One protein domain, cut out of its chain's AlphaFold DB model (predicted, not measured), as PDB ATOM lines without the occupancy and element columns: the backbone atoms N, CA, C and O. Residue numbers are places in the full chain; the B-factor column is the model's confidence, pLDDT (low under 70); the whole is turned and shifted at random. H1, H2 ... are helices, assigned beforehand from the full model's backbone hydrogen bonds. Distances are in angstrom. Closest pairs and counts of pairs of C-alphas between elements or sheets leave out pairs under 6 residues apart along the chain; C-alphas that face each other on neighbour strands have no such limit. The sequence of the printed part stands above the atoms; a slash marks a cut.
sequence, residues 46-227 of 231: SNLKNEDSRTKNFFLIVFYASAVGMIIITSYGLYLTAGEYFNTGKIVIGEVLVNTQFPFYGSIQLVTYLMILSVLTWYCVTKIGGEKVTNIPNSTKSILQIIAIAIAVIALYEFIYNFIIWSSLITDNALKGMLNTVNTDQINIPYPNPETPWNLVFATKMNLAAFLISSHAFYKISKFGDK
ATOM      1  N   SER A  46      10.894  -5.001 -30.421       58.62
ATOM      2  CA  SER A  46       9.578  -5.299 -29.840       58.62
ATOM      3  C   SER A  46       9.627  -5.271 -28.323       58.62
ATOM      4  O   SER A  46       8.700  -4.732 -27.734       58.62
ATOM      5  N   ASN A  47      10.700  -5.756 -27.689       59.81
ATOM      6  CA  ASN A  47      10.883  -5.607 -26.246       59.81
ATOM      7  C   ASN A  47      11.032  -4.129 -25.855       59.81
ATOM      8  O   ASN A  47      10.278  -3.678 -25.003       59.81
ATOM      9  N   LEU A  48      11.860  -3.343 -26.552       61.47
ATOM     10  CA  LEU A  48      11.985  -1.893 -26.324       61.47
ATOM     11  C   LEU A  48      10.665  -1.147 -26.569       61.47
ATOM     12  O   LEU A  48      10.230  -0.367 -25.732       61.47
ATOM     13  N   LYS A  49       9.955  -1.440 -27.664       61.34
ATOM     14  CA  LYS A  49       8.637  -0.849 -27.955       61.34
ATOM     15  C   LYS A  49       7.579  -1.268 -26.926       61.34
ATOM     16  O   LYS A  49       6.709  -0.471 -26.576       61.34
ATOM     17  N   ASN A  50       7.636  -2.505 -26.430       61.94
ATOM     18  CA  ASN A  50       6.757  -2.997 -25.370       61.94
ATOM     19  C   ASN A  50       7.091  -2.346 -24.018       61.94
ATOM     20  O   ASN A  50       6.170  -2.000 -23.283       61.94
ATOM     21  N   GLU A  51       8.362  -2.111 -23.704       65.38
ATOM     22  CA  GLU A  51       8.801  -1.396 -22.498       65.38
ATOM     23  C   GLU A  51       8.453   0.099 -22.553       65.38
ATOM     24  O   GLU A  51       7.887   0.633 -21.595       65.38
ATOM     25  N   ASP A  52       8.661   0.756 -23.695       70.38
ATOM     26  CA  ASP A  52       8.266   2.147 -23.935       70.38
ATOM     27  C   ASP A  52       6.742   2.316 -23.856       70.38
ATOM     28  O   ASP A  52       6.241   3.256 -23.237       70.38
ATOM     29  N   SER A  53       5.976   1.385 -24.439       66.69
ATOM     30  CA  SER A  53       4.508   1.413 -24.372       66.69
ATOM     31  C   SER A  53       3.972   1.119 -22.967       66.69
ATOM     32  O   SER A  53       3.039   1.788 -22.528       66.69
ATOM     33  N   ARG A  54       4.586   0.195 -22.213       71.00
ATOM     34  CA  ARG A  54       4.247  -0.053 -20.800       71.00
ATOM     35  C   ARG A  54       4.529   1.166 -19.931       71.00
ATOM     36  O   ARG A  54       3.689   1.537 -19.115       71.00
ATOM     37  N   THR A  55       5.667   1.816 -20.147       75.00
ATOM     38  CA  THR A  55       6.056   3.035 -19.431       75.00
ATOM     39  C   THR A  55       5.087   4.181 -19.730       75.00
ATOM     40  O   THR A  55       4.606   4.841 -18.810       75.00
ATOM     41  N   LYS A  56       4.715   4.382 -21.001       75.38
ATOM     42  CA  LYS A  56       3.694   5.367 -21.400       75.38
ATOM     43  C   LYS A  56       2.328   5.065 -20.795       75.38
ATOM     44  O   LYS A  56       1.699   5.977 -20.269       75.38
ATOM     45  N   ASN A  57       1.896   3.804 -20.815       74.81
ATOM     46  CA  ASN A  57       0.628   3.393 -20.215       74.81
ATOM     47  C   ASN A  57       0.609   3.654 -18.703       74.81
ATOM     48  O   ASN A  57      -0.395   4.134 -18.188       74.81
ATOM     49  N   PHE A  58       1.719   3.412 -18.000       81.88
ATOM     50  CA  PHE A  58       1.842   3.757 -16.584       81.88
ATOM     51  C   PHE A  58       1.693   5.268 -16.349       81.88
ATOM     52  O   PHE A  58       0.863   5.679 -15.539       81.88
ATOM     53  N   PHE A  59       2.423   6.108 -17.095       80.94
ATOM     54  CA  PHE A  59       2.283   7.567 -16.989       80.94
ATOM     55  C   PHE A  59       0.872   8.055 -17.325       80.94
ATOM     56  O   PHE A  59       0.398   9.000 -16.700       80.94
ATOM     57  N   LEU A  60       0.200   7.409 -18.280       80.38
ATOM     58  CA  LEU A  60      -1.168   7.718 -18.680       80.38
ATOM     59  C   LEU A  60      -2.170   7.365 -17.575       80.38
ATOM     60  O   LEU A  60      -3.022   8.185 -17.252       80.38
ATOM     61  N   ILE A  61      -2.034   6.201 -16.933       84.81
ATOM     62  CA  ILE A  61      -2.865   5.824 -15.780       84.81
ATOM     63  C   ILE A  61      -2.686   6.831 -14.640       84.81
ATOM     64  O   ILE A  61      -3.675   7.322 -14.097       84.81
ATOM     65  N   VAL A  62      -1.439   7.176 -14.307       86.75
ATOM     66  CA  VAL A  62      -1.136   8.156 -13.252       86.75
ATOM     67  C   VAL A  62      -1.709   9.531 -13.597       86.75
ATOM     68  O   VAL A  62      -2.302  10.166 -12.731       86.75
ATOM     69  N   PHE A  63      -1.598   9.960 -14.857       86.12
ATOM     70  CA  PHE A  63      -2.182  11.209 -15.351       86.12
ATOM     71  C   PHE A  63      -3.706  11.245 -15.202       86.12
ATOM     72  O   PHE A  63      -4.248  12.220 -14.687       86.12
ATOM     73  N   TYR A  64      -4.411  10.192 -15.622       85.50
ATOM     74  CA  TYR A  64      -5.867  10.146 -15.478       85.50
ATOM     75  C   TYR A  64      -6.283  10.099 -14.009       85.50
ATOM     76  O   TYR A  64      -7.207  10.809 -13.620       85.50
ATOM     77  N   ALA A  65      -5.581   9.329 -13.175       88.25
ATOM     78  CA  ALA A  65      -5.844   9.285 -11.741       88.25
ATOM     79  C   ALA A  65      -5.647  10.661 -11.082       88.25
ATOM     80  O   ALA A  65      -6.493  11.092 -10.296       88.25
ATOM     81  N   SER A  66      -4.574  11.383 -11.428       88.12
ATOM     82  CA  SER A  66      -4.315  12.716 -10.882       88.12
ATOM     83  C   SER A  66      -5.307  13.758 -11.398       88.12
ATOM     84  O   SER A  66      -5.801  14.558 -10.606       88.12
ATOM     85  N   ALA A  67      -5.666  13.717 -12.683       85.62
ATOM     86  CA  ALA A  67      -6.667  14.602 -13.276       85.62
ATOM     87  C   ALA A  67      -8.057  14.405 -12.655       85.62
ATOM     88  O   ALA A  67      -8.709  15.382 -12.290       85.62
ATOM     89  N   VAL A  68      -8.483  13.154 -12.459       90.44
ATOM     90  CA  VAL A  68      -9.733  12.832 -11.756       90.44
ATOM     91  C   VAL A  68      -9.682  13.332 -10.313       90.44
ATOM     92  O   VAL A  68     -10.632  13.966  -9.859       90.44
ATOM     93  N   GLY A  69      -8.563  13.131  -9.609       88.38
ATOM     94  CA  GLY A  69      -8.367  13.660  -8.257       88.38
ATOM     95  C   GLY A  69      -8.513  15.183  -8.182       88.38
ATOM     96  O   GLY A  69      -9.220  15.688  -7.311       88.38
ATOM     97  N   MET A  70      -7.916  15.921  -9.123       89.44
ATOM     98  CA  MET A  70      -8.080  17.377  -9.205       89.44
ATOM     99  C   MET A  70      -9.536  17.772  -9.449       89.44
ATOM    100  O   MET A  70     -10.053  18.628  -8.739       89.44
ATOM    101  N   ILE A  71     -10.215  17.122 -10.401       90.50
ATOM    102  CA  ILE A  71     -11.623  17.400 -10.715       90.50
ATOM    103  C   ILE A  71     -12.511  17.165  -9.491       90.50
ATOM    104  O   ILE A  71     -13.371  17.998  -9.204       90.50
ATOM    105  N   ILE A  72     -12.294  16.078  -8.748       91.00
ATOM    106  CA  ILE A  72     -13.043  15.773  -7.522       91.00
ATOM    107  C   ILE A  72     -12.834  16.877  -6.480       91.00
ATOM    108  O   ILE A  72     -13.811  17.413  -5.960       91.00
ATOM    109  N   ILE A  73     -11.581  17.252  -6.203       88.44
ATOM    110  CA  ILE A  73     -11.251  18.278  -5.202       88.44
ATOM    111  C   ILE A  73     -11.838  19.640  -5.592       88.44
ATOM    112  O   ILE A  73     -12.442  20.316  -4.759       88.44
ATOM    113  N   THR A  74     -11.694  20.043  -6.855       86.31
ATOM    114  CA  THR A  74     -12.222  21.319  -7.350       86.31
ATOM    115  C   THR A  74     -13.748  21.337  -7.334       86.31
ATOM    116  O   THR A  74     -14.331  22.332  -6.910       86.31
ATOM    117  N   SER A  75     -14.405  20.243  -7.727       88.06
ATOM    118  CA  SER A  75     -15.872  20.140  -7.698       88.06
ATOM    119  C   SER A  75     -16.412  20.167  -6.269       88.06
ATOM    120  O   SER A  75     -17.403  20.840  -6.004       88.06
ATOM    121  N   TYR A  76     -15.738  19.489  -5.336       88.50
ATOM    122  CA  TYR A  76     -16.062  19.529  -3.908       88.50
ATOM    123  C   TYR A  76     -15.958  20.951  -3.343       88.50
ATOM    124  O   TYR A  76     -16.887  21.433  -2.696       88.50
ATOM    125  N   GLY A  77     -14.857  21.646  -3.645       85.81
ATOM    126  CA  GLY A  77     -14.667  23.039  -3.254       85.81
ATOM    127  C   GLY A  77     -15.744  23.962  -3.818       85.81
ATOM    128  O   GLY A  77     -16.346  24.727  -3.075       85.81
ATOM    129  N   LEU A  78     -16.036  23.839  -5.117       85.31
ATOM    130  CA  LEU A  78     -17.063  24.632  -5.792       85.31
ATOM    131  C   LEU A  78     -18.453  24.399  -5.186       85.31
ATOM    132  O   LEU A  78     -19.179  25.360  -4.945       85.31
ATOM    133  N   TYR A  79     -18.818  23.140  -4.926       87.50
ATOM    134  CA  TYR A  79     -20.111  22.776  -4.349       87.50
ATOM    135  C   TYR A  79     -20.316  23.408  -2.966       87.50
ATOM    136  O   TYR A  79     -21.359  24.007  -2.709       87.50
ATOM    137  N   LEU A  80     -19.310  23.319  -2.094       85.00
ATOM    138  CA  LEU A  80     -19.386  23.892  -0.752       85.00
ATOM    139  C   LEU A  80     -19.403  25.420  -0.775       85.00
ATOM    140  O   LEU A  80     -20.251  26.023  -0.123       85.00
ATOM    141  N   THR A  81     -18.545  26.045  -1.584       83.44
ATOM    142  CA  THR A  81     -18.547  27.504  -1.747       83.44
ATOM    143  C   THR A  81     -19.873  28.014  -2.325       83.44
ATOM    144  O   THR A  81     -20.373  29.051  -1.892       83.44
ATOM    145  N   ALA A  82     -20.489  27.287  -3.262       82.31
ATOM    146  CA  ALA A  82     -21.813  27.629  -3.779       82.31
ATOM    147  C   ALA A  82     -22.901  27.505  -2.700       82.31
ATOM    148  O   ALA A  82     -23.767  28.369  -2.605       82.31
ATOM    149  N   GLY A  83     -22.842  26.470  -1.855       80.31
ATOM    150  CA  GLY A  83     -23.756  26.307  -0.721       80.31
ATOM    151  C   GLY A  83     -23.648  27.434   0.311       80.31
ATOM    152  O   GLY A  83     -24.666  27.931   0.791       80.31
ATOM    153  N   GLU A  84     -22.430  27.880   0.620       77.81
ATOM    154  CA  GLU A  84     -22.190  29.027   1.508       77.81
ATOM    155  C   GLU A  84     -22.738  30.326   0.907       77.81
ATOM    156  O   GLU A  84     -23.413  31.084   1.602       77.81
ATOM    157  N   TYR A  85     -22.560  30.541  -0.400       78.75
ATOM    158  CA  TYR A  85     -23.080  31.727  -1.081       78.75
ATOM    159  C   TYR A  85     -24.592  31.905  -0.909       78.75
ATOM    160  O   TYR A  85     -25.043  33.012  -0.614       78.75
ATOM    161  N   PHE A  86     -25.377  30.830  -1.033       78.81
ATOM    162  CA  PHE A  86     -26.834  30.908  -0.879       78.81
ATOM    163  C   PHE A  86     -27.283  31.219   0.556       78.81
ATOM    164  O   PHE A  86     -28.367  31.767   0.740       78.81
ATOM    165  N   ASN A  87     -26.464  30.895   1.560       76.75
ATOM    166  CA  ASN A  87     -26.816  31.071   2.969       76.75
ATOM    167  C   ASN A  87     -26.354  32.417   3.543       76.75
ATOM    168  O   ASN A  87     -27.092  33.045   4.300       76.75
ATOM    169  N   THR A  88     -25.139  32.861   3.216       70.94
ATOM    170  CA  THR A  88     -24.507  34.047   3.826       70.94
ATOM    171  C   THR A  88     -24.246  35.188   2.844       70.94
ATOM    172  O   THR A  88     -23.905  36.286   3.285       70.94
ATOM    173  N   GLY A  89     -24.405  34.970   1.533       69.00
ATOM    174  CA  GLY A  89     -24.216  35.999   0.501       69.00
ATOM    175  C   GLY A  89     -22.770  36.482   0.327       69.00
ATOM    176  O   GLY A  89     -22.539  37.465  -0.370       69.00
ATOM    177  N   LYS A  90     -21.791  35.814   0.951       68.75
ATOM    178  CA  LYS A  90     -20.354  36.109   0.835       68.75
ATOM    179  C   LYS A  90     -19.612  34.872   0.344       68.75
ATOM    180  O   LYS A  90     -19.918  33.768   0.783       68.75
ATOM    181  N   ILE A  91     -18.628  35.062  -0.534       78.62
ATOM    182  CA  ILE A  91     -17.793  33.981  -1.076       78.62
ATOM    183  C   ILE A  91     -16.332  34.280  -0.766       78.62
ATOM    184  O   ILE A  91     -15.814  35.298  -1.210       78.62
ATOM    185  N   VAL A  92     -15.640  33.371  -0.080       80.00
ATOM    186  CA  VAL A  92     -14.178  33.430   0.048       80.00
ATOM    187  C   VAL A  92     -13.559  32.311  -0.782       80.00
ATOM    188  O   VAL A  92     -13.703  31.123  -0.483       80.00
ATOM    189  N   ILE A  93     -12.867  32.675  -1.859       79.75
ATOM    190  CA  ILE A  93     -12.311  31.700  -2.798       79.75
ATOM    191  C   ILE A  93     -11.159  30.947  -2.129       79.75
ATOM    192  O   ILE A  93     -10.193  31.539  -1.642       79.75
ATOM    193  N   GLY A  94     -11.266  29.617  -2.129       78.50
ATOM    194  CA  GLY A  94     -10.229  28.720  -1.624       78.50
ATOM    195  C   GLY A  94     -10.259  28.474  -0.115       78.50
ATOM    196  O   GLY A  94      -9.518  27.613   0.352       78.50
ATOM    197  N   GLU A  95     -11.125  29.153   0.643       84.25
ATOM    198  CA  GLU A  95     -11.210  28.987   2.098       84.25
ATOM    199  C   GLU A  95     -11.597  27.556   2.493       84.25
ATOM    200  O   GLU A  95     -10.916  26.923   3.301       84.25
ATOM    201  N   VAL A  96     -12.610  26.990   1.837       85.31
ATOM    202  CA  VAL A  96     -13.041  25.601   2.051       85.31
ATOM    203  C   VAL A  96     -11.894  24.606   1.820       85.31
ATOM    204  O   VAL A  96     -11.733  23.648   2.576       85.31
ATOM    205  N   LEU A  97     -11.059  24.829   0.799       85.06
ATOM    206  CA  LEU A  97      -9.944  23.933   0.462       85.06
ATOM    207  C   LEU A  97      -8.769  24.050   1.439       85.06
ATOM    208  O   LEU A  97      -7.991  23.105   1.578       85.06
ATOM    209  N   VAL A  98      -8.603  25.205   2.076       85.88
ATOM    210  CA  VAL A  98      -7.561  25.427   3.084       85.88
ATOM    211  C   VAL A  98      -8.001  24.856   4.430       85.88
ATOM    212  O   VAL A  98      -7.207  24.197   5.097       85.88
ATOM    213  N   ASN A  99      -9.277  25.023   4.783       84.88
ATOM    214  CA  ASN A  99      -9.839  24.538   6.043       84.88
ATOM    215  C   ASN A  99     -10.091  23.018   6.044       84.88
ATOM    216  O   ASN A  99     -10.108  22.394   7.104       84.88
ATOM    217  N   THR A 100     -10.265  22.397   4.873       83.56
ATOM    218  CA  THR A 100     -10.440  20.941   4.774       83.56
ATOM    219  C   THR A 100      -9.092  20.227   4.901       83.56
ATOM    220  O   THR A 100      -8.216  20.367   4.045       83.56
ATOM    221  N   GLN A 101      -8.938  19.418   5.949       82.44
ATOM    222  CA  GLN A 101      -7.757  18.585   6.198       82.44
ATOM    223  C   GLN A 101      -8.095  17.109   5.966       82.44
ATOM    224  O   GLN A 101      -9.145  16.630   6.390       82.44
ATOM    225  N   PHE A 102      -7.204  16.381   5.295       77.50
ATOM    226  CA  PHE A 102      -7.365  14.958   4.984       77.50
ATOM    227  C   PHE A 102      -5.986  14.278   5.033       77.50
ATOM    228  O   PHE A 102      -5.018  14.914   4.616       77.50
ATOM    229  N   PRO A 103      -5.831  13.021   5.506       69.31
ATOM    230  CA  PRO A 103      -6.852  12.057   5.951       69.31
ATOM    231  C   PRO A 103      -7.260  12.132   7.435       69.31
ATOM    232  O   PRO A 103      -8.284  11.562   7.796       69.31
ATOM    233  N   PHE A 104      -6.509  12.833   8.289       74.12
ATOM    234  CA  PHE A 104      -6.837  13.014   9.711       74.12
ATOM    235  C   PHE A 104      -6.837  14.500  10.096       74.12
ATOM    236  O   PHE A 104      -6.178  15.310   9.443       74.12
ATOM    237  N   TYR A 105      -7.520  14.871  11.180       65.44
ATOM    238  CA  TYR A 105      -7.434  16.227  11.736       65.44
ATOM    239  C   TYR A 105      -5.981  16.552  12.130       65.44
ATOM    240  O   TYR A 105      -5.316  15.743  12.772       65.44
ATOM    241  N   GLY A 106      -5.473  17.707  11.690       67.94
ATOM    242  CA  GLY A 106      -4.056  18.091  11.773       67.94
ATOM    243  C   GLY A 106      -3.192  17.644  10.584       67.94
ATOM    244  O   GLY A 106      -1.981  17.854  10.600       67.94
ATOM    245  N   SER A 107      -3.783  17.024   9.555       72.81
ATOM    246  CA  SER A 107      -3.071  16.618   8.334       72.81
ATOM    247  C   SER A 107      -2.905  17.766   7.333       72.81
ATOM    248  O   SER A 107      -3.356  18.895   7.531       72.81
ATOM    249  N   ILE A 108      -2.255  17.449   6.214       80.06
ATOM    250  CA  ILE A 108      -2.047  18.351   5.088       80.06
ATOM    251  C   ILE A 108      -3.400  18.876   4.567       80.06
ATOM    252  O   ILE A 108      -4.356  18.126   4.365       80.06
ATOM    253  N   GLN A 109      -3.464  20.184   4.321       86.31
ATOM    254  CA  GLN A 109      -4.650  20.848   3.772       86.31
ATOM    255  C   GLN A 109      -4.947  20.373   2.338       86.31
ATOM    256  O   GLN A 109      -4.015  20.163   1.550       86.31
ATOM    257  N   LEU A 110      -6.229  20.302   1.964       87.81
ATOM    258  CA  LEU A 110      -6.702  19.826   0.656       87.81
ATOM    259  C   LEU A 110      -6.089  20.607  -0.520       87.81
ATOM    260  O   LEU A 110      -5.713  20.029  -1.540       87.81
ATOM    261  N   VAL A 111      -5.887  21.913  -0.335       88.81
ATOM    262  CA  VAL A 111      -5.183  22.786  -1.288       88.81
ATOM    263  C   VAL A 111      -3.774  22.290  -1.650       88.81
ATOM    264  O   VAL A 111      -3.322  22.455  -2.780       88.81
ATOM    265  N   THR A 112      -3.070  21.647  -0.719       88.75
ATOM    266  CA  THR A 112      -1.710  21.142  -0.950       88.75
ATOM    267  C   THR A 112      -1.737  19.903  -1.841       88.75
ATOM    268  O   THR A 112      -0.891  19.763  -2.721       88.75
ATOM    269  N   TYR A 113      -2.739  19.034  -1.673       89.56
ATOM    270  CA  TYR A 113      -2.965  17.919  -2.594       89.56
ATOM    271  C   TYR A 113      -3.278  18.436  -3.994       89.56
ATOM    272  O   TYR A 113      -2.685  17.966  -4.959       89.56
ATOM    273  N   LEU A 114      -4.129  19.460  -4.103       89.75
ATOM    274  CA  LEU A 114      -4.442  20.091  -5.383       89.75
ATOM    275  C   LEU A 114      -3.186  20.678  -6.058       89.75
ATOM    276  O   LEU A 114      -2.987  20.479  -7.257       89.75
ATOM    277  N   MET A 115      -2.295  21.317  -5.292       91.19
ATOM    278  CA  MET A 115      -1.009  21.836  -5.781       91.19
ATOM    279  C   MET A 115      -0.118  20.717  -6.347       91.19
ATOM    280  O   MET A 115       0.364  20.810  -7.477       91.19
ATOM    281  N   ILE A 116       0.083  19.640  -5.579       89.69
ATOM    282  CA  ILE A 116       0.939  18.511  -5.971       89.69
ATOM    283  C   ILE A 116       0.357  17.789  -7.189       89.69
ATOM    284  O   ILE A 116       1.085  17.509  -8.141       89.69
ATOM    285  N   LEU A 117      -0.953  17.522  -7.189       90.44
ATOM    286  CA  LEU A 117      -1.642  16.884  -8.309       90.44
ATOM    287  C   LEU A 117      -1.545  17.727  -9.584       90.44
ATOM    288  O   LEU A 117      -1.348  17.156 -10.653       90.44
ATOM    289  N   SER A 118      -1.597  19.059  -9.486       88.75
ATOM    290  CA  SER A 118      -1.426  19.957 -10.639       88.75
ATOM    291  C   SER A 118      -0.041  19.817 -11.273       88.75
ATOM    292  O   SER A 118       0.080  19.615 -12.483       88.75
ATOM    293  N   VAL A 119       1.016  19.848 -10.454       89.88
ATOM    294  CA  VAL A 119       2.402  19.701 -10.930       89.88
ATOM    295  C   VAL A 119       2.654  18.294 -11.483       89.88
ATOM    296  O   VAL A 119       3.269  18.152 -12.541       89.88
ATOM    297  N   LEU A 120       2.151  17.253 -10.811       88.88
ATOM    298  CA  LEU A 120       2.288  15.865 -11.255       88.88
ATOM    299  C   LEU A 120       1.575  15.630 -12.589       88.88
ATOM    300  O   LEU A 120       2.149  15.042 -13.504       88.88
ATOM    301  N   THR A 121       0.351  16.143 -12.717       86.88
ATOM    302  CA  THR A 121      -0.429  16.063 -13.953       86.88
ATOM    303  C   THR A 121       0.338  16.710 -15.100       86.88
ATOM    304  O   THR A 121       0.530  16.073 -16.134       86.88
ATOM    305  N   TRP A 122       0.865  17.925 -14.905       86.56
ATOM    306  CA  TRP A 122       1.699  18.591 -15.910       86.56
ATOM    307  C   TRP A 122       2.939  17.772 -16.281       86.56
ATOM    308  O   TRP A 122       3.252  17.593 -17.461       86.56
ATOM    309  N   TYR A 123       3.640  17.222 -15.288       86.25
ATOM    310  CA  TYR A 123       4.806  16.379 -15.529       86.25
ATOM    311  C   TYR A 123       4.458  15.169 -16.408       86.25
ATOM    312  O   TYR A 123       5.126  14.933 -17.419       86.25
ATOM    313  N   CYS A 124       3.375  14.453 -16.095       83.62
ATOM    314  CA  CYS A 124       2.905  13.328 -16.900       83.62
ATOM    315  C   CYS A 124       2.505  13.756 -18.321       83.62
ATOM    316  O   CYS A 124       2.927  13.110 -19.282       83.62
ATOM    317  N   VAL A 125       1.790  14.878 -18.479       81.50
ATOM    318  CA  VAL A 125       1.421  15.437 -19.797       81.50
ATOM    319  C   VAL A 125       2.659  15.675 -20.652       81.50
ATOM    320  O   VAL A 125       2.715  15.243 -21.800       81.50
ATOM    321  N   THR A 126       3.694  16.307 -20.100       78.81
ATOM    322  CA  THR A 126       4.917  16.599 -20.866       78.81
ATOM    323  C   THR A 126       5.733  15.351 -21.218       78.81
ATOM    324  O   THR A 126       6.490  15.369 -22.193       78.81
ATOM    325  N   LYS A 127       5.606  14.265 -20.443       77.75
ATOM    326  CA  LYS A 127       6.235  12.967 -20.734       77.75
ATOM    327  C   LYS A 127       5.504  12.213 -21.839       77.75
ATOM    328  O   LYS A 127       6.169  11.683 -22.722       77.75
ATOM    329  N   ILE A 128       4.172  12.211 -21.819       74.31
ATOM    330  CA  ILE A 128       3.336  11.554 -22.835       74.31
ATOM    331  C   ILE A 128       3.364  12.346 -24.151       74.31
ATOM    332  O   ILE A 128       3.590  11.781 -25.216       74.31
ATOM    333  N   GLY A 129       3.195  13.669 -24.081       66.69
ATOM    334  CA  GLY A 129       3.146  14.547 -25.251       66.69
ATOM    335  C   GLY A 129       4.502  14.783 -25.921       66.69
ATOM    336  O   GLY A 129       4.542  15.203 -27.074       66.69
ATOM    337  N   GLY A 130       5.619  14.490 -25.243       61.78
ATOM    338  CA  GLY A 130       6.977  14.825 -25.690       61.78
ATOM    339  C   GLY A 130       7.389  14.269 -27.060       61.78
ATOM    340  O   GLY A 130       8.242  14.867 -27.707       61.78
ATOM    341  N   GLU A 131       6.781  13.174 -27.520       58.00
ATOM    342  CA  GLU A 131       7.031  12.603 -28.854       58.00
ATOM    343  C   GLU A 131       6.236  13.283 -29.972       58.00
ATOM    344  O   GLU A 131       6.648  13.230 -31.126       58.00
ATOM    345  N   LYS A 132       5.117  13.939 -29.640       56.59
ATOM    346  CA  LYS A 132       4.303  14.702 -30.595       56.59
ATOM    347  C   LYS A 132       4.789  16.156 -30.727       56.59
ATOM    348  O   LYS A 132       4.689  16.735 -31.804       56.59
ATOM    349  N   VAL A 133       5.380  16.733 -29.669       54.19
ATOM    350  CA  VAL A 133       5.872  18.136 -29.654       54.19
ATOM    351  C   VAL A 133       7.115  18.349 -30.541       54.19
ATOM    352  O   VAL A 133       7.443  19.481 -30.894       54.19
ATOM    353  N   THR A 134       7.810  17.283 -30.952       54.44
ATOM    354  CA  THR A 134       8.956  17.375 -31.879       54.44
ATOM    355  C   THR A 134       8.551  17.794 -33.292       54.44
ATOM    356  O   THR A 134       9.387  18.331 -34.008       54.44
ATOM    357  N   ASN A 135       7.282  17.607 -33.673       59.28
ATOM    358  CA  ASN A 135       6.764  17.910 -35.010       59.28
ATOM    359  C   ASN A 135       6.095  19.298 -35.106       59.28
ATOM    360  O   ASN A 135       5.431  19.619 -36.088       59.28
ATOM    361  N   ILE A 136       6.218  20.124 -34.061       66.06
ATOM    362  CA  ILE A 136       5.658  21.478 -34.038       66.06
ATOM    363  C   ILE A 136       6.620  22.438 -34.756       66.06
ATOM    364  O   ILE A 136       7.822  22.391 -34.483       66.06
ATOM    365  N   PRO A 137       6.125  23.348 -35.617       72.44
ATOM    366  CA  PRO A 137       6.969  24.335 -36.284       72.44
ATOM    367  C   PRO A 137       7.672  25.257 -35.278       72.44
ATOM    368  O   PRO A 137       7.101  25.659 -34.259       72.44
ATOM    369  N   ASN A 138       8.908  25.649 -35.595       73.62
ATOM    370  CA  ASN A 138       9.757  26.450 -34.703       73.62
ATOM    371  C   ASN A 138       9.129  27.788 -34.298       73.62
ATOM    372  O   ASN A 138       9.258  28.196 -33.145       73.62
ATOM    373  N   SER A 139       8.342  28.412 -35.177       72.94
ATOM    374  CA  SER A 139       7.600  29.638 -34.857       72.94
ATOM    375  C   SER A 139       6.619  29.451 -33.694       72.94
ATOM    376  O   SER A 139       6.542  30.297 -32.805       72.94
ATOM    377  N   THR A 140       5.901  28.327 -33.645       76.44
ATOM    378  CA  THR A 140       4.950  28.034 -32.562       76.44
ATOM    379  C   THR A 140       5.679  27.724 -31.254       76.44
ATOM    380  O   THR A 140       5.235  28.170 -30.197       76.44
ATOM    381  N   LYS A 141       6.833  27.040 -31.309       76.12
ATOM    382  CA  LYS A 141       7.680  26.802 -30.124       76.12
ATOM    383  C   LYS A 141       8.134  28.122 -29.490       76.12
ATOM    384  O   LYS A 141       8.010  28.280 -28.278       76.12
ATOM    385  N   SER A 142       8.593  29.084 -30.294       79.94
ATOM    386  CA  SER A 142       9.015  30.404 -29.806       79.94
ATOM    387  C   SER A 142       7.865  31.197 -29.178       79.94
ATOM    388  O   SER A 142       8.042  31.795 -28.118       79.94
ATOM    389  N   ILE A 143       6.666  31.161 -29.770       84.94
ATOM    390  CA  ILE A 143       5.481  31.825 -29.199       84.94
ATOM    391  C   ILE A 143       5.109  31.200 -27.846       84.94
ATOM    392  O   ILE A 143       4.900  31.926 -26.873       84.94
ATOM    393  N   LEU A 144       5.079  29.865 -27.749       81.75
ATOM    394  CA  LEU A 144       4.799  29.177 -26.485       81.75
ATOM    395  C   LEU A 144       5.849  29.493 -25.409       81.75
ATOM    396  O   LEU A 144       5.483  29.630 -24.246       81.75
ATOM    397  N   GLN A 145       7.129  29.634 -25.771       85.00
ATOM    398  CA  GLN A 145       8.180  30.030 -24.824       85.00
ATOM    399  C   GLN A 145       7.945  31.427 -24.250       85.00
ATOM    400  O   GLN A 145       8.036  31.603 -23.036       85.00
ATOM    401  N   ILE A 146       7.621  32.407 -25.101       87.00
ATOM    402  CA  ILE A 146       7.350  33.783 -24.663       87.00
ATOM    403  C   ILE A 146       6.147  33.810 -23.717       87.00
ATOM    404  O   ILE A 146       6.218  34.417 -22.649       87.00
ATOM    405  N   ILE A 147       5.067  33.105 -24.068       87.88
ATOM    406  CA  ILE A 147       3.872  33.001 -23.220       87.88
ATOM    407  C   ILE A 147       4.211  32.323 -21.886       87.88
ATOM    408  O   ILE A 147       3.827  32.825 -20.832       87.88
ATOM    409  N   ALA A 148       4.961  31.218 -21.908       86.38
ATOM    410  CA  ALA A 148       5.347  30.501 -20.696       86.38
ATOM    411  C   ALA A 148       6.202  31.367 -19.756       86.38
ATOM    412  O   ALA A 148       5.960  31.367 -18.551       86.38
ATOM    413  N   ILE A 149       7.155  32.143 -20.287       91.56
ATOM    414  CA  ILE A 149       7.932  33.101 -19.487       91.56
ATOM    415  C   ILE A 149       7.021  34.183 -18.906       91.56
ATOM    416  O   ILE A 149       7.121  34.476 -17.717       91.56
ATOM    417  N   ALA A 150       6.128  34.765 -19.710       90.88
ATOM    418  CA  ALA A 150       5.224  35.814 -19.242       90.88
ATOM    419  C   ALA A 150       4.346  35.321 -18.080       90.88
ATOM    420  O   ALA A 150       4.275  35.976 -17.040       90.88
ATOM    421  N   ILE A 151       3.752  34.129 -18.213       87.69
ATOM    422  CA  ILE A 151       2.962  33.503 -17.145       87.69
ATOM    423  C   ILE A 151       3.841  33.212 -15.923       87.69
ATOM    424  O   ILE A 151       3.417  33.478 -14.803       87.69
ATOM    425  N   ALA A 152       5.069  32.715 -16.108       90.06
ATOM    426  CA  ALA A 152       5.982  32.453 -14.996       90.06
ATOM    427  C   ALA A 152       6.322  33.732 -14.210       90.06
ATOM    428  O   ALA A 152       6.302  33.712 -12.983       90.06
ATOM    429  N   VAL A 153       6.593  34.849 -14.893       93.62
ATOM    430  CA  VAL A 153       6.881  36.137 -14.242       93.62
ATOM    431  C   VAL A 153       5.669  36.641 -13.459       93.62
ATOM    432  O   VAL A 153       5.822  37.033 -12.305       93.62
ATOM    433  N   ILE A 154       4.470  36.586 -14.049       91.62
ATOM    434  CA  ILE A 154       3.226  36.993 -13.376       91.62
ATOM    435  C   ILE A 154       2.967  36.112 -12.148       91.62
ATOM    436  O   ILE A 154       2.744  36.627 -11.057       91.62
ATOM    437  N   ALA A 155       3.056  34.789 -12.297       90.38
ATOM    438  CA  ALA A 155       2.845  33.850 -11.199       90.38
ATOM    439  C   ALA A 155       3.867  34.043 -10.067       90.38
ATOM    440  O   ALA A 155       3.510  33.955  -8.894       90.38
ATOM    441  N   LEU A 156       5.128  34.338 -10.402       92.19
ATOM    442  CA  LEU A 156       6.167  34.633  -9.418       92.19
ATOM    443  C   LEU A 156       5.894  35.948  -8.679       92.19
ATOM    444  O   LEU A 156       6.040  35.996  -7.459       92.19
ATOM    445  N   TYR A 157       5.484  36.994  -9.401       92.62
ATOM    446  CA  TYR A 157       5.087  38.267  -8.804       92.62
ATOM    447  C   TYR A 157       3.938  38.070  -7.809       92.62
ATOM    448  O   TYR A 157       4.056  38.458  -6.648       92.62
ATOM    449  N   GLU A 158       2.874  37.390  -8.235       88.31
ATOM    450  CA  GLU A 158       1.712  37.101  -7.397       88.31
ATOM    451  C   GLU A 158       2.070  36.212  -6.200       88.31
ATOM    452  O   GLU A 158       1.587  36.427  -5.089       88.31
ATOM    453  N   PHE A 159       2.951  35.226  -6.380       91.44
ATOM    454  CA  PHE A 159       3.452  34.403  -5.281       91.44
ATOM    455  C   PHE A 159       4.165  35.251  -4.220       91.44
ATOM    456  O   PHE A 159       3.833  35.152  -3.040       91.44
ATOM    457  N   ILE A 160       5.107  36.108  -4.633       91.19
ATOM    458  CA  ILE A 160       5.861  36.974  -3.717       91.19
ATOM    459  C   ILE A 160       4.921  37.957  -3.017       91.19
ATOM    460  O   ILE A 160       5.003  38.114  -1.800       91.19
ATOM    461  N   TYR A 161       4.009  38.587  -3.760       89.69
ATOM    462  CA  TYR A 161       3.022  39.513  -3.211       89.69
ATOM    463  C   TYR A 161       2.174  38.851  -2.115       89.69
ATOM    464  O   TYR A 161       2.159  39.323  -0.977       89.69
ATOM    465  N   ASN A 162       1.539  37.714  -2.420       88.38
ATOM    466  CA  ASN A 162       0.698  36.995  -1.461       88.38
ATOM    467  C   ASN A 162       1.503  36.514  -0.243       88.38
ATOM    468  O   ASN A 162       1.030  36.619   0.889       88.38
ATOM    469  N   PHE A 163       2.740  36.054  -0.454       87.81
ATOM    470  CA  PHE A 163       3.625  35.601   0.619       87.81
ATOM    471  C   PHE A 163       4.034  36.734   1.573       87.81
ATOM    472  O   PHE A 163       4.025  36.548   2.795       87.81
ATOM    473  N   ILE A 164       4.358  37.918   1.040       90.50
ATOM    474  CA  ILE A 164       4.710  39.099   1.841       90.50
ATOM    475  C   ILE A 164       3.510  39.558   2.668       90.50
ATOM    476  O   ILE A 164       3.651  39.759   3.875       90.50
ATOM    477  N   ILE A 165       2.330  39.702   2.055       88.19
ATOM    478  CA  ILE A 165       1.148  40.168   2.790       88.19
ATOM    479  C   ILE A 165       0.742  39.157   3.863       88.19
ATOM    480  O   ILE A 165       0.476  39.550   4.998       88.19
ATOM    481  N   TRP A 166       0.764  37.861   3.550       86.31
ATOM    482  CA  TRP A 166       0.466  36.815   4.526       86.31
ATOM    483  C   TRP A 166       1.416  36.879   5.732       86.31
ATOM    484  O   TRP A 166       0.963  36.916   6.875       86.31
ATOM    485  N   SER A 167       2.723  37.012   5.486       86.56
ATOM    486  CA  SER A 167       3.741  37.147   6.541       86.56
ATOM    487  C   SER A 167       3.559  38.417   7.382       86.56
ATOM    488  O   SER A 167       3.709  38.394   8.608       86.56
ATOM    489  N   SER A 168       3.202  39.530   6.735       87.62
ATOM    490  CA  SER A 168       2.919  40.801   7.406       87.62
ATOM    491  C   SER A 168       1.694  40.698   8.316       87.62
ATOM    492  O   SER A 168       1.733  41.183   9.444       87.62
ATOM    493  N   LEU A 169       0.619  40.052   7.855       85.25
ATOM    494  CA  LEU A 169      -0.612  39.880   8.632       85.25
ATOM    495  C   LEU A 169      -0.411  38.926   9.813       85.25
ATOM    496  O   LEU A 169      -0.921  39.185  10.900       85.25
ATOM    497  N   ILE A 170       0.381  37.863   9.648       84.12
ATOM    498  CA  ILE A 170       0.774  36.998  10.771       84.12
ATOM    499  C   ILE A 170       1.530  37.807  11.832       84.12
ATOM    500  O   ILE A 170       1.251  37.669  13.021       84.12
ATOM    501  N   THR A 171       2.453  38.672  11.411       85.69
ATOM    502  CA  THR A 171       3.251  39.501  12.326       85.69
ATOM    503  C   THR A 171       2.389  40.540  13.051       85.69
ATOM    504  O   THR A 171       2.539  40.721  14.256       85.69
ATOM    505  N   ASP A 172       1.445  41.186  12.364       83.88
ATOM    506  CA  ASP A 172       0.486  42.107  12.996       83.88
ATOM    507  C   ASP A 172      -0.385  41.389  14.045       83.88
ATOM    508  O   ASP A 172      -0.534  41.861  15.174       83.88
ATOM    509  N   ASN A 173      -0.873  40.186  13.723       81.75
ATOM    510  CA  ASN A 173      -1.613  39.344  14.669       81.75
ATOM    511  C   ASN A 173      -0.744  38.890  15.859       81.75
ATOM    512  O   ASN A 173      -1.244  38.793  16.983       81.75
ATOM    513  N   ALA A 174       0.556  38.662  15.640       83.06
ATOM    514  CA  ALA A 174       1.535  38.369  16.686       83.06
ATOM    515  C   ALA A 174       1.722  39.525  17.662       83.06
ATOM    516  O   ALA A 174       1.642  39.324  18.874       83.06
ATOM    517  N   LEU A 175       1.905  40.737  17.143       85.31
ATOM    518  CA  LEU A 175       2.083  41.935  17.963       85.31
ATOM    519  C   LEU A 175       0.830  42.272  18.779       85.31
ATOM    520  O   LEU A 175       0.941  42.769  19.896       85.31
ATOM    521  N   LYS A 176      -0.359  41.947  18.260       83.38
ATOM    522  CA  LYS A 176      -1.640  42.106  18.967       83.38
ATOM    523  C   LYS A 176      -1.925  41.002  19.995       83.38
ATOM    524  O   LYS A 176      -2.958  41.049  20.656       83.38
ATOM    525  N   GLY A 177      -1.044  40.006  20.134       72.25
ATOM    526  CA  GLY A 177      -1.241  38.865  21.035       72.25
ATOM    527  C   GLY A 177      -2.351  37.902  20.591       72.25
ATOM    528  O   GLY A 177      -2.801  37.079  21.382       72.25
ATOM    529  N   MET A 178      -2.792  37.983  19.331       70.00
ATOM    530  CA  MET A 178      -3.941  37.244  18.790       70.00
ATOM    531  C   MET A 178      -3.552  35.950  18.056       70.00
ATOM    532  O   MET A 178      -4.399  35.351  17.396       70.00
ATOM    533  N   LEU A 179      -2.305  35.480  18.177       62.25
ATOM    534  CA  LEU A 179      -1.835  34.253  17.501       62.25
ATOM    535  C   LEU A 179      -2.650  33.007  17.851       62.25
ATOM    536  O   LEU A 179      -2.773  32.111  17.026       62.25
ATOM    537  N   ASN A 180      -3.227  32.962  19.052       56.62
ATOM    538  CA  ASN A 180      -4.058  31.845  19.503       56.62
ATOM    539  C   ASN A 180      -5.545  32.019  19.138       56.62
ATOM    540  O   ASN A 180      -6.348  31.135  19.419       56.62
ATOM    541  N   THR A 181      -5.929  33.171  18.579       53.56
ATOM    542  CA  THR A 181      -7.330  33.555  18.333       53.56
ATOM    543  C   THR A 181      -7.640  33.696  16.844       53.56
ATOM    544  O   THR A 181      -8.766  33.437  16.431       53.56
ATOM    545  N   VAL A 182      -6.655  34.080  16.028       59.38
ATOM    546  CA  VAL A 182      -6.790  34.191  14.572       59.38
ATOM    547  C   VAL A 182      -6.074  33.012  13.923       59.38
ATOM    548  O   VAL A 182      -4.849  32.921  13.975       59.38
ATOM    549  N   ASN A 183      -6.832  32.118  13.285       66.00
ATOM    550  CA  ASN A 183      -6.259  31.033  12.495       66.00
ATOM    551  C   ASN A 183      -5.435  31.624  11.342       66.00
ATOM    552  O   ASN A 183      -5.980  32.271  10.445       66.00
ATOM    553  N   THR A 184      -4.126  31.371  11.334       66.12
ATOM    554  CA  THR A 184      -3.182  31.853  10.304       66.12
ATOM    555  C   THR A 184      -3.539  31.396   8.889       66.12
ATOM    556  O   THR A 184      -3.153  32.028   7.904       66.12
ATOM    557  N   ASP A 185      -4.302  30.311   8.799       62.12
ATOM    558  CA  ASP A 185      -4.762  29.693   7.559       62.12
ATOM    559  C   ASP A 185      -6.026  30.356   6.985       62.12
ATOM    560  O   ASP A 185      -6.337  30.185   5.810       62.12
ATOM    561  N   GLN A 186      -6.741  31.153   7.785       68.94
ATOM    562  CA  GLN A 186      -7.985  31.831   7.391       68.94
ATOM    563  C   GLN A 186      -7.761  33.296   6.991       68.94
ATOM    564  O   GLN A 186      -8.710  34.049   6.785       68.94
ATOM    565  N   ILE A 187      -6.501  33.711   6.854       76.25
ATOM    566  CA  ILE A 187      -6.154  35.059   6.415       76.25
ATOM    567  C   ILE A 187      -6.559  35.220   4.941       76.25
ATOM    568  O   ILE A 187      -6.039  34.542   4.050       76.25
ATOM    569  N   ASN A 188      -7.490  36.138   4.689       74.25
ATOM    570  CA  ASN A 188      -7.957  36.524   3.361       74.25
ATOM    571  C   ASN A 188      -7.744  38.033   3.136       74.25
ATOM    572  O   ASN A 188      -7.608  38.805   4.086       74.25
ATOM    573  N   ILE A 189      -7.663  38.452   1.872       68.56
ATOM    574  CA  ILE A 189      -7.598  39.868   1.491       68.56
ATOM    575  C   ILE A 189      -8.838  40.179   0.632       68.56
ATOM    576  O   ILE A 189      -9.098  39.462  -0.338       68.56
ATOM    577  N   PRO A 190      -9.590  41.260   0.924       65.62
ATOM    578  CA  PRO A 190     -10.752  41.713   0.142       65.62
ATOM    579  C   PRO A 190     -10.390  42.418  -1.179       65.62
ATOM    580  O   PRO A 190     -11.173  43.187  -1.725       65.62
ATOM    581  N   TYR A 191      -9.194  42.178  -1.701       49.75
ATOM    582  CA  TYR A 191      -8.665  42.758  -2.930       49.75
ATOM    583  C   TYR A 191      -8.446  41.623  -3.940       49.75
ATOM    584  O   TYR A 191      -7.967  40.566  -3.531       49.75
ATOM    585  N   PRO A 192      -8.760  41.793  -5.237       54.53
ATOM    586  CA  PRO A 192      -9.252  43.006  -5.902       54.53
ATOM    587  C   PRO A 192     -10.764  43.262  -5.763       54.53
ATOM    588  O   PRO A 192     -11.196  44.387  -6.000       54.53
ATOM    589  N   ASN A 193     -11.566  42.264  -5.369       63.75
ATOM    590  CA  ASN A 193     -13.013  42.410  -5.168       63.75
ATOM    591  C   ASN A 193     -13.411  42.118  -3.704       63.75
ATOM    592  O   ASN A 193     -13.256  40.972  -3.269       63.75
ATOM    593  N   PRO A 194     -13.982  43.090  -2.967       67.69
ATOM    594  CA  PRO A 194     -14.391  42.907  -1.572       67.69
ATOM    595  C   PRO A 194     -15.510  41.887  -1.368       67.69
ATOM    596  O   PRO A 194     -15.642  41.336  -0.277       67.69
ATOM    597  N   GLU A 195     -16.319  41.635  -2.397       67.00
ATOM    598  CA  GLU A 195     -17.420  40.668  -2.333       67.00
ATOM    599  C   GLU A 195     -16.945  39.221  -2.507       67.00
ATOM    600  O   GLU A 195     -17.617  38.285  -2.068       67.00
ATOM    601  N   THR A 196     -15.767  39.036  -3.116       68.12
ATOM    602  CA  THR A 196     -15.159  37.725  -3.368       68.12
ATOM    603  C   THR A 196     -13.677  37.704  -2.964       68.12
ATOM    604  O   THR A 196     -12.814  37.565  -3.840       68.12
ATOM    605  N   PRO A 197     -13.342  37.885  -1.671       79.44
ATOM    606  CA  PRO A 197     -11.969  37.796  -1.178       79.44
ATOM    607  C   PRO A 197     -11.339  36.435  -1.492       79.44
ATOM    608  O   PRO A 197     -12.011  35.403  -1.525       79.44
ATOM    609  N   TRP A 198     -10.023  36.425  -1.685       78.00
ATOM    610  CA  TRP A 198      -9.257  35.192  -1.866       78.00
ATOM    611  C   TRP A 198      -8.518  34.850  -0.579       78.00
ATOM    612  O   TRP A 198      -7.954  35.723   0.085       78.00
ATOM    613  N   ASN A 199      -8.492  33.563  -0.233       85.94
ATOM    614  CA  ASN A 199      -7.640  33.077   0.842       85.94
ATOM    615  C   ASN A 199      -6.160  33.113   0.401       85.94
ATOM    616  O   ASN A 199      -5.811  32.648  -0.688       85.94
ATOM    617  N   LEU A 200      -5.279  33.648   1.251       86.00
ATOM    618  CA  LEU A 200      -3.881  33.913   0.885       86.00
ATOM    619  C   LEU A 200      -3.065  32.632   0.795       86.00
ATOM    620  O   LEU A 200      -2.221  32.494  -0.092       86.00
ATOM    621  N   VAL A 201      -3.327  31.677   1.687       87.31
ATOM    622  CA  VAL A 201      -2.671  30.366   1.668       87.31
ATOM    623  C   VAL A 201      -3.055  29.622   0.394       87.31
ATOM    624  O   VAL A 201      -2.201  29.000  -0.245       87.31
ATOM    625  N   PHE A 202      -4.319  29.742  -0.022       88.19
ATOM    626  CA  PHE A 202      -4.781  29.202  -1.295       88.19
ATOM    627  C   PHE A 202      -4.073  29.844  -2.490       88.19
ATOM    628  O   PHE A 202      -3.447  29.134  -3.283       88.19
ATOM    629  N   ALA A 203      -4.120  31.175  -2.591       87.69
ATOM    630  CA  ALA A 203      -3.520  31.918  -3.694       87.69
ATOM    631  C   ALA A 203      -2.016  31.632  -3.822       87.69
ATOM    632  O   ALA A 203      -1.526  31.326  -4.908       87.69
ATOM    633  N   THR A 204      -1.289  31.633  -2.703       90.12
ATOM    634  CA  THR A 204       0.159  31.380  -2.674       90.12
ATOM    635  C   THR A 204       0.504  29.991  -3.221       90.12
ATOM    636  O   THR A 204       1.387  29.863  -4.069       90.12
ATOM    637  N   LYS A 205      -0.213  28.942  -2.795       90.69
ATOM    638  CA  LYS A 205       0.029  27.562  -3.259       90.69
ATOM    639  C   LYS A 205      -0.295  27.384  -4.743       90.69
ATOM    640  O   LYS A 205       0.459  26.724  -5.457       90.69
ATOM    641  N   MET A 206      -1.377  27.994  -5.226       90.56
ATOM    642  CA  MET A 206      -1.766  27.917  -6.639       90.56
ATOM    643  C   MET A 206      -0.804  28.688  -7.548       90.56
ATOM    644  O   MET A 206      -0.381  28.156  -8.574       90.56
ATOM    645  N   ASN A 207      -0.379  29.888  -7.144       91.69
ATOM    646  CA  ASN A 207       0.604  30.678  -7.889       91.69
ATOM    647  C   ASN A 207       1.976  29.994  -7.926       91.69
ATOM    648  O   ASN A 207       2.631  29.982  -8.968       91.69
ATOM    649  N   LEU A 208       2.377  29.325  -6.839       92.44
ATOM    650  CA  LEU A 208       3.586  28.502  -6.827       92.44
ATOM    651  C   LEU A 208       3.495  27.328  -7.818       92.44
ATOM    652  O   LEU A 208       4.436  27.093  -8.577       92.44
ATOM    653  N   ALA A 209       2.367  26.610  -7.860       91.38
ATOM    654  CA  ALA A 209       2.156  25.549  -8.848       91.38
ATOM    655  C   ALA A 209       2.206  26.088 -10.286       91.38
ATOM    656  O   ALA A 209       2.889  25.508 -11.130       91.38
ATOM    657  N   ALA A 210       1.539  27.212 -10.559       88.19
ATOM    658  CA  ALA A 210       1.530  27.851 -11.873       88.19
ATOM    659  C   ALA A 210       2.936  28.290 -12.316       88.19
ATOM    660  O   ALA A 210       3.313  28.076 -13.474       88.19
ATOM    661  N   PHE A 211       3.740  28.829 -11.394       93.19
ATOM    662  CA  PHE A 211       5.139  29.177 -11.635       93.19
ATOM    663  C   PHE A 211       5.974  27.944 -12.002       93.19
ATOM    664  O   PHE A 211       6.673  27.954 -13.018       93.19
ATOM    665  N   LEU A 212       5.868  26.857 -11.228       93.06
ATOM    666  CA  LEU A 212       6.602  25.614 -11.487       93.06
ATOM    667  C   LEU A 212       6.213  24.985 -12.830       93.06
ATOM    668  O   LEU A 212       7.086  24.573 -13.594       93.06
ATOM    669  N   ILE A 213       4.915  24.945 -13.135       89.75
ATOM    670  CA  ILE A 213       4.383  24.427 -14.400       89.75
ATOM    671  C   ILE A 213       4.930  25.234 -15.579       89.75
ATOM    672  O   ILE A 213       5.475  24.651 -16.519       89.75
ATOM    673  N   SER A 214       4.847  26.562 -15.505       89.38
ATOM    674  CA  SER A 214       5.286  27.473 -16.569       89.38
ATOM    675  C   SER A 214       6.802  27.436 -16.773       89.38
ATOM    676  O   SER A 214       7.275  27.350 -17.905       89.38
ATOM    677  N   SER A 215       7.573  27.401 -15.684       90.56
ATOM    678  CA  SER A 215       9.032  27.256 -15.730       90.56
ATOM    679  C   SER A 215       9.449  25.911 -16.343       90.56
ATOM    680  O   SER A 215      10.290  25.857 -17.245       90.56
ATOM    681  N   HIS A 216       8.790  24.817 -15.943       88.81
ATOM    682  CA  HIS A 216       9.022  23.499 -16.532       88.81
ATOM    683  C   HIS A 216       8.633  23.453 -18.019       88.81
ATOM    684  O   HIS A 216       9.350  22.856 -18.826       88.81
ATOM    685  N   ALA A 217       7.527  24.102 -18.398       85.69
ATOM    686  CA  ALA A 217       7.093  24.236 -19.787       85.69
ATOM    687  C   ALA A 217       8.170  24.923 -20.633       85.69
ATOM    688  O   ALA A 217       8.606  24.378 -21.648       85.69
ATOM    689  N   PHE A 218       8.647  26.080 -20.169       87.38
ATOM    690  CA  PHE A 218       9.688  26.852 -20.833       87.38
ATOM    691  C   PHE A 218      10.978  26.038 -21.009       87.38
ATOM    692  O   PHE A 218      11.473  25.908 -22.131       87.38
ATOM    693  N   TYR A 219      11.469  25.411 -19.933       87.88
ATOM    694  CA  TYR A 219      12.668  24.566 -19.971       87.88
ATOM    695  C   TYR A 219      12.548  23.443 -21.008       87.88
ATOM    696  O   TYR A 219      13.464  23.196 -21.797       87.88
ATOM    697  N   LYS A 220      11.397  22.761 -21.033       82.69
ATOM    698  CA  LYS A 220      11.156  21.670 -21.975       82.69
ATOM    699  C   LYS A 220      11.181  22.158 -23.416       82.69
ATOM    700  O   LYS A 220      11.851  21.527 -24.227       82.69
ATOM    701  N   ILE A 221      10.497  23.258 -23.730       81.00
ATOM    702  CA  ILE A 221      10.434  23.781 -25.100       81.00
ATOM    703  C   ILE A 221      11.811  24.277 -25.558       81.00
ATOM    704  O   ILE A 221      12.195  24.012 -26.693       81.00
ATOM    705  N   SER A 222      12.579  24.940 -24.685       79.75
ATOM    706  CA  SER A 222      13.954  25.372 -24.983       79.75
ATOM    707  C   SER A 222      14.848  24.190 -25.365       79.75
ATOM    708  O   SER A 222      15.450  24.198 -26.434       79.75
ATOM    709  N   LYS A 223      14.812  23.102 -24.587       76.12
ATOM    710  CA  LYS A 223      15.602  21.894 -24.868       76.12
ATOM    711  C   LYS A 223      15.222  21.180 -26.174       76.12
ATOM    712  O   LYS A 223      16.033  20.436 -26.724       76.12
ATOM    713  N   PHE A 224      13.986  21.333 -26.650       66.88
ATOM    714  CA  PHE A 224      13.567  20.775 -27.941       66.88
ATOM    715  C   PHE A 224      14.009  21.634 -29.132       66.88
ATOM    716  O   PHE A 224      14.167  21.079 -30.214       66.88
ATOM    717  N   GLY A 225      14.232  22.939 -28.941       57.38
ATOM    718  CA  GLY A 225      14.742  23.836 -29.984       57.38
ATOM    719  C   GLY A 225      16.187  23.527 -30.383       57.38
ATOM    720  O   GLY A 225      16.500  23.509 -31.566       57.38
ATOM    721  N   ASP A 226      17.044  23.176 -29.421       55.31
ATOM    722  CA  ASP A 226      18.478  22.938 -29.671       55.31
ATOM    723  C   ASP A 226      18.766  21.704 -30.546       55.31
ATOM    724  O   ASP A 226      19.831  21.594 -31.149       55.31
ATOM    725  N   LYS A 227      17.822  20.755 -30.637       52.16
ATOM    726  CA  LYS A 227      18.009  19.516 -31.410       52.16
ATOM    727  C   LYS A 227      17.850  19.690 -32.921       52.16
ATOM    728  O   LYS A 227      18.269  18.804 -33.655       52.16
TER     729      LYS A 227
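Overview. This is residues 46 to 227 of the 231 residues of an uncharacterized protein of Nitrososphaeraceae archaeon (UniProt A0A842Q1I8). Four helices lie side by side in a loose, elongated row, in the order H1, H3, H5, H4, with the short H2 packed on H1 and on the beginnings of H3 and H5. H4 and H5 fold back on each other as a helical hairpin with a long loop, residues 176 to 199, between them, and at the other end of the row residues 46 to 54 of H1 stick out. The printed part has 182 residues with five named helices, H1 to H5 along the chain, and no named strand; the class is all helix. The whole is loose, with a radius of gyration of the C-alphas of 20.0 A, and spans 66 by 33 by 30 A.

Arrangement. H1, residues 46 to 88, touches H2, residues 95 to 99, with residues 77 to 81 alone; the closest C-alphas, of Gly 77 and Leu 97, are 6.1 A apart. With residues 56 to 73 alone, H1 touches H3, residues 110 to 129, closest at the C-alphas of Phe 63 and Thr 121, 5.3 A apart. These two run opposite ways at a shallow tilt of 33 degrees, only just short of steep. H2 touches H3 closest at the C-alphas of Leu 97 and Val 111, 5.2 A apart. H3 touches H5, residues 200 to 225, closest at the C-alphas of Met 115 and Ala 209, 5.8 A apart, and the two run the same way at a shallow tilt of 12 degrees. H2 touches H5 too, closest at the C-alphas of Val 98 and Phe 202, 6.4 A apart. H4, residues 138 to 175, and H5 form a hairpin; they run opposite ways at a shallow tilt of 25 degrees, and their closest C-alphas, of Ala 152 and Phe 211, are 4.8 A apart. The helix packing is mostly aligned, the touching long helices at shallow tilts. H4 is apart from H1, H2 and H3, and H1 is apart from H5. In H2, H3, H4 and H5 every O i to N i+4 pair is within hydrogen-bond range; in H1 38 of 39 are.

Along the chain. H1 begins at C-alpha 46, (9.578, -5.299, -29.840), and is 62.0 A long. H2 has five residues, and H3 is 28.2 A long. H4 begins at C-alpha 138, (9.757, 26.450, -34.703), and is 55.4 A long. H5, 37.4 A long, ends at C-alpha 225, (14.742, 23.836, -29.984).

Size, cuts and confidence. The two C-alphas farthest apart, of Ser 46 and Lys 176, are 69.0 A apart. The printed part has no cut. The link from H4 to H5 is long, with 24 residues; within it residues 188 to 189 pair with residues 198 to 199, antiparallel. The mean pLDDT of the printed part is 79.6, and 40 residues are under 70, among them 129 to 136, 179 to 186 and 189 to 196.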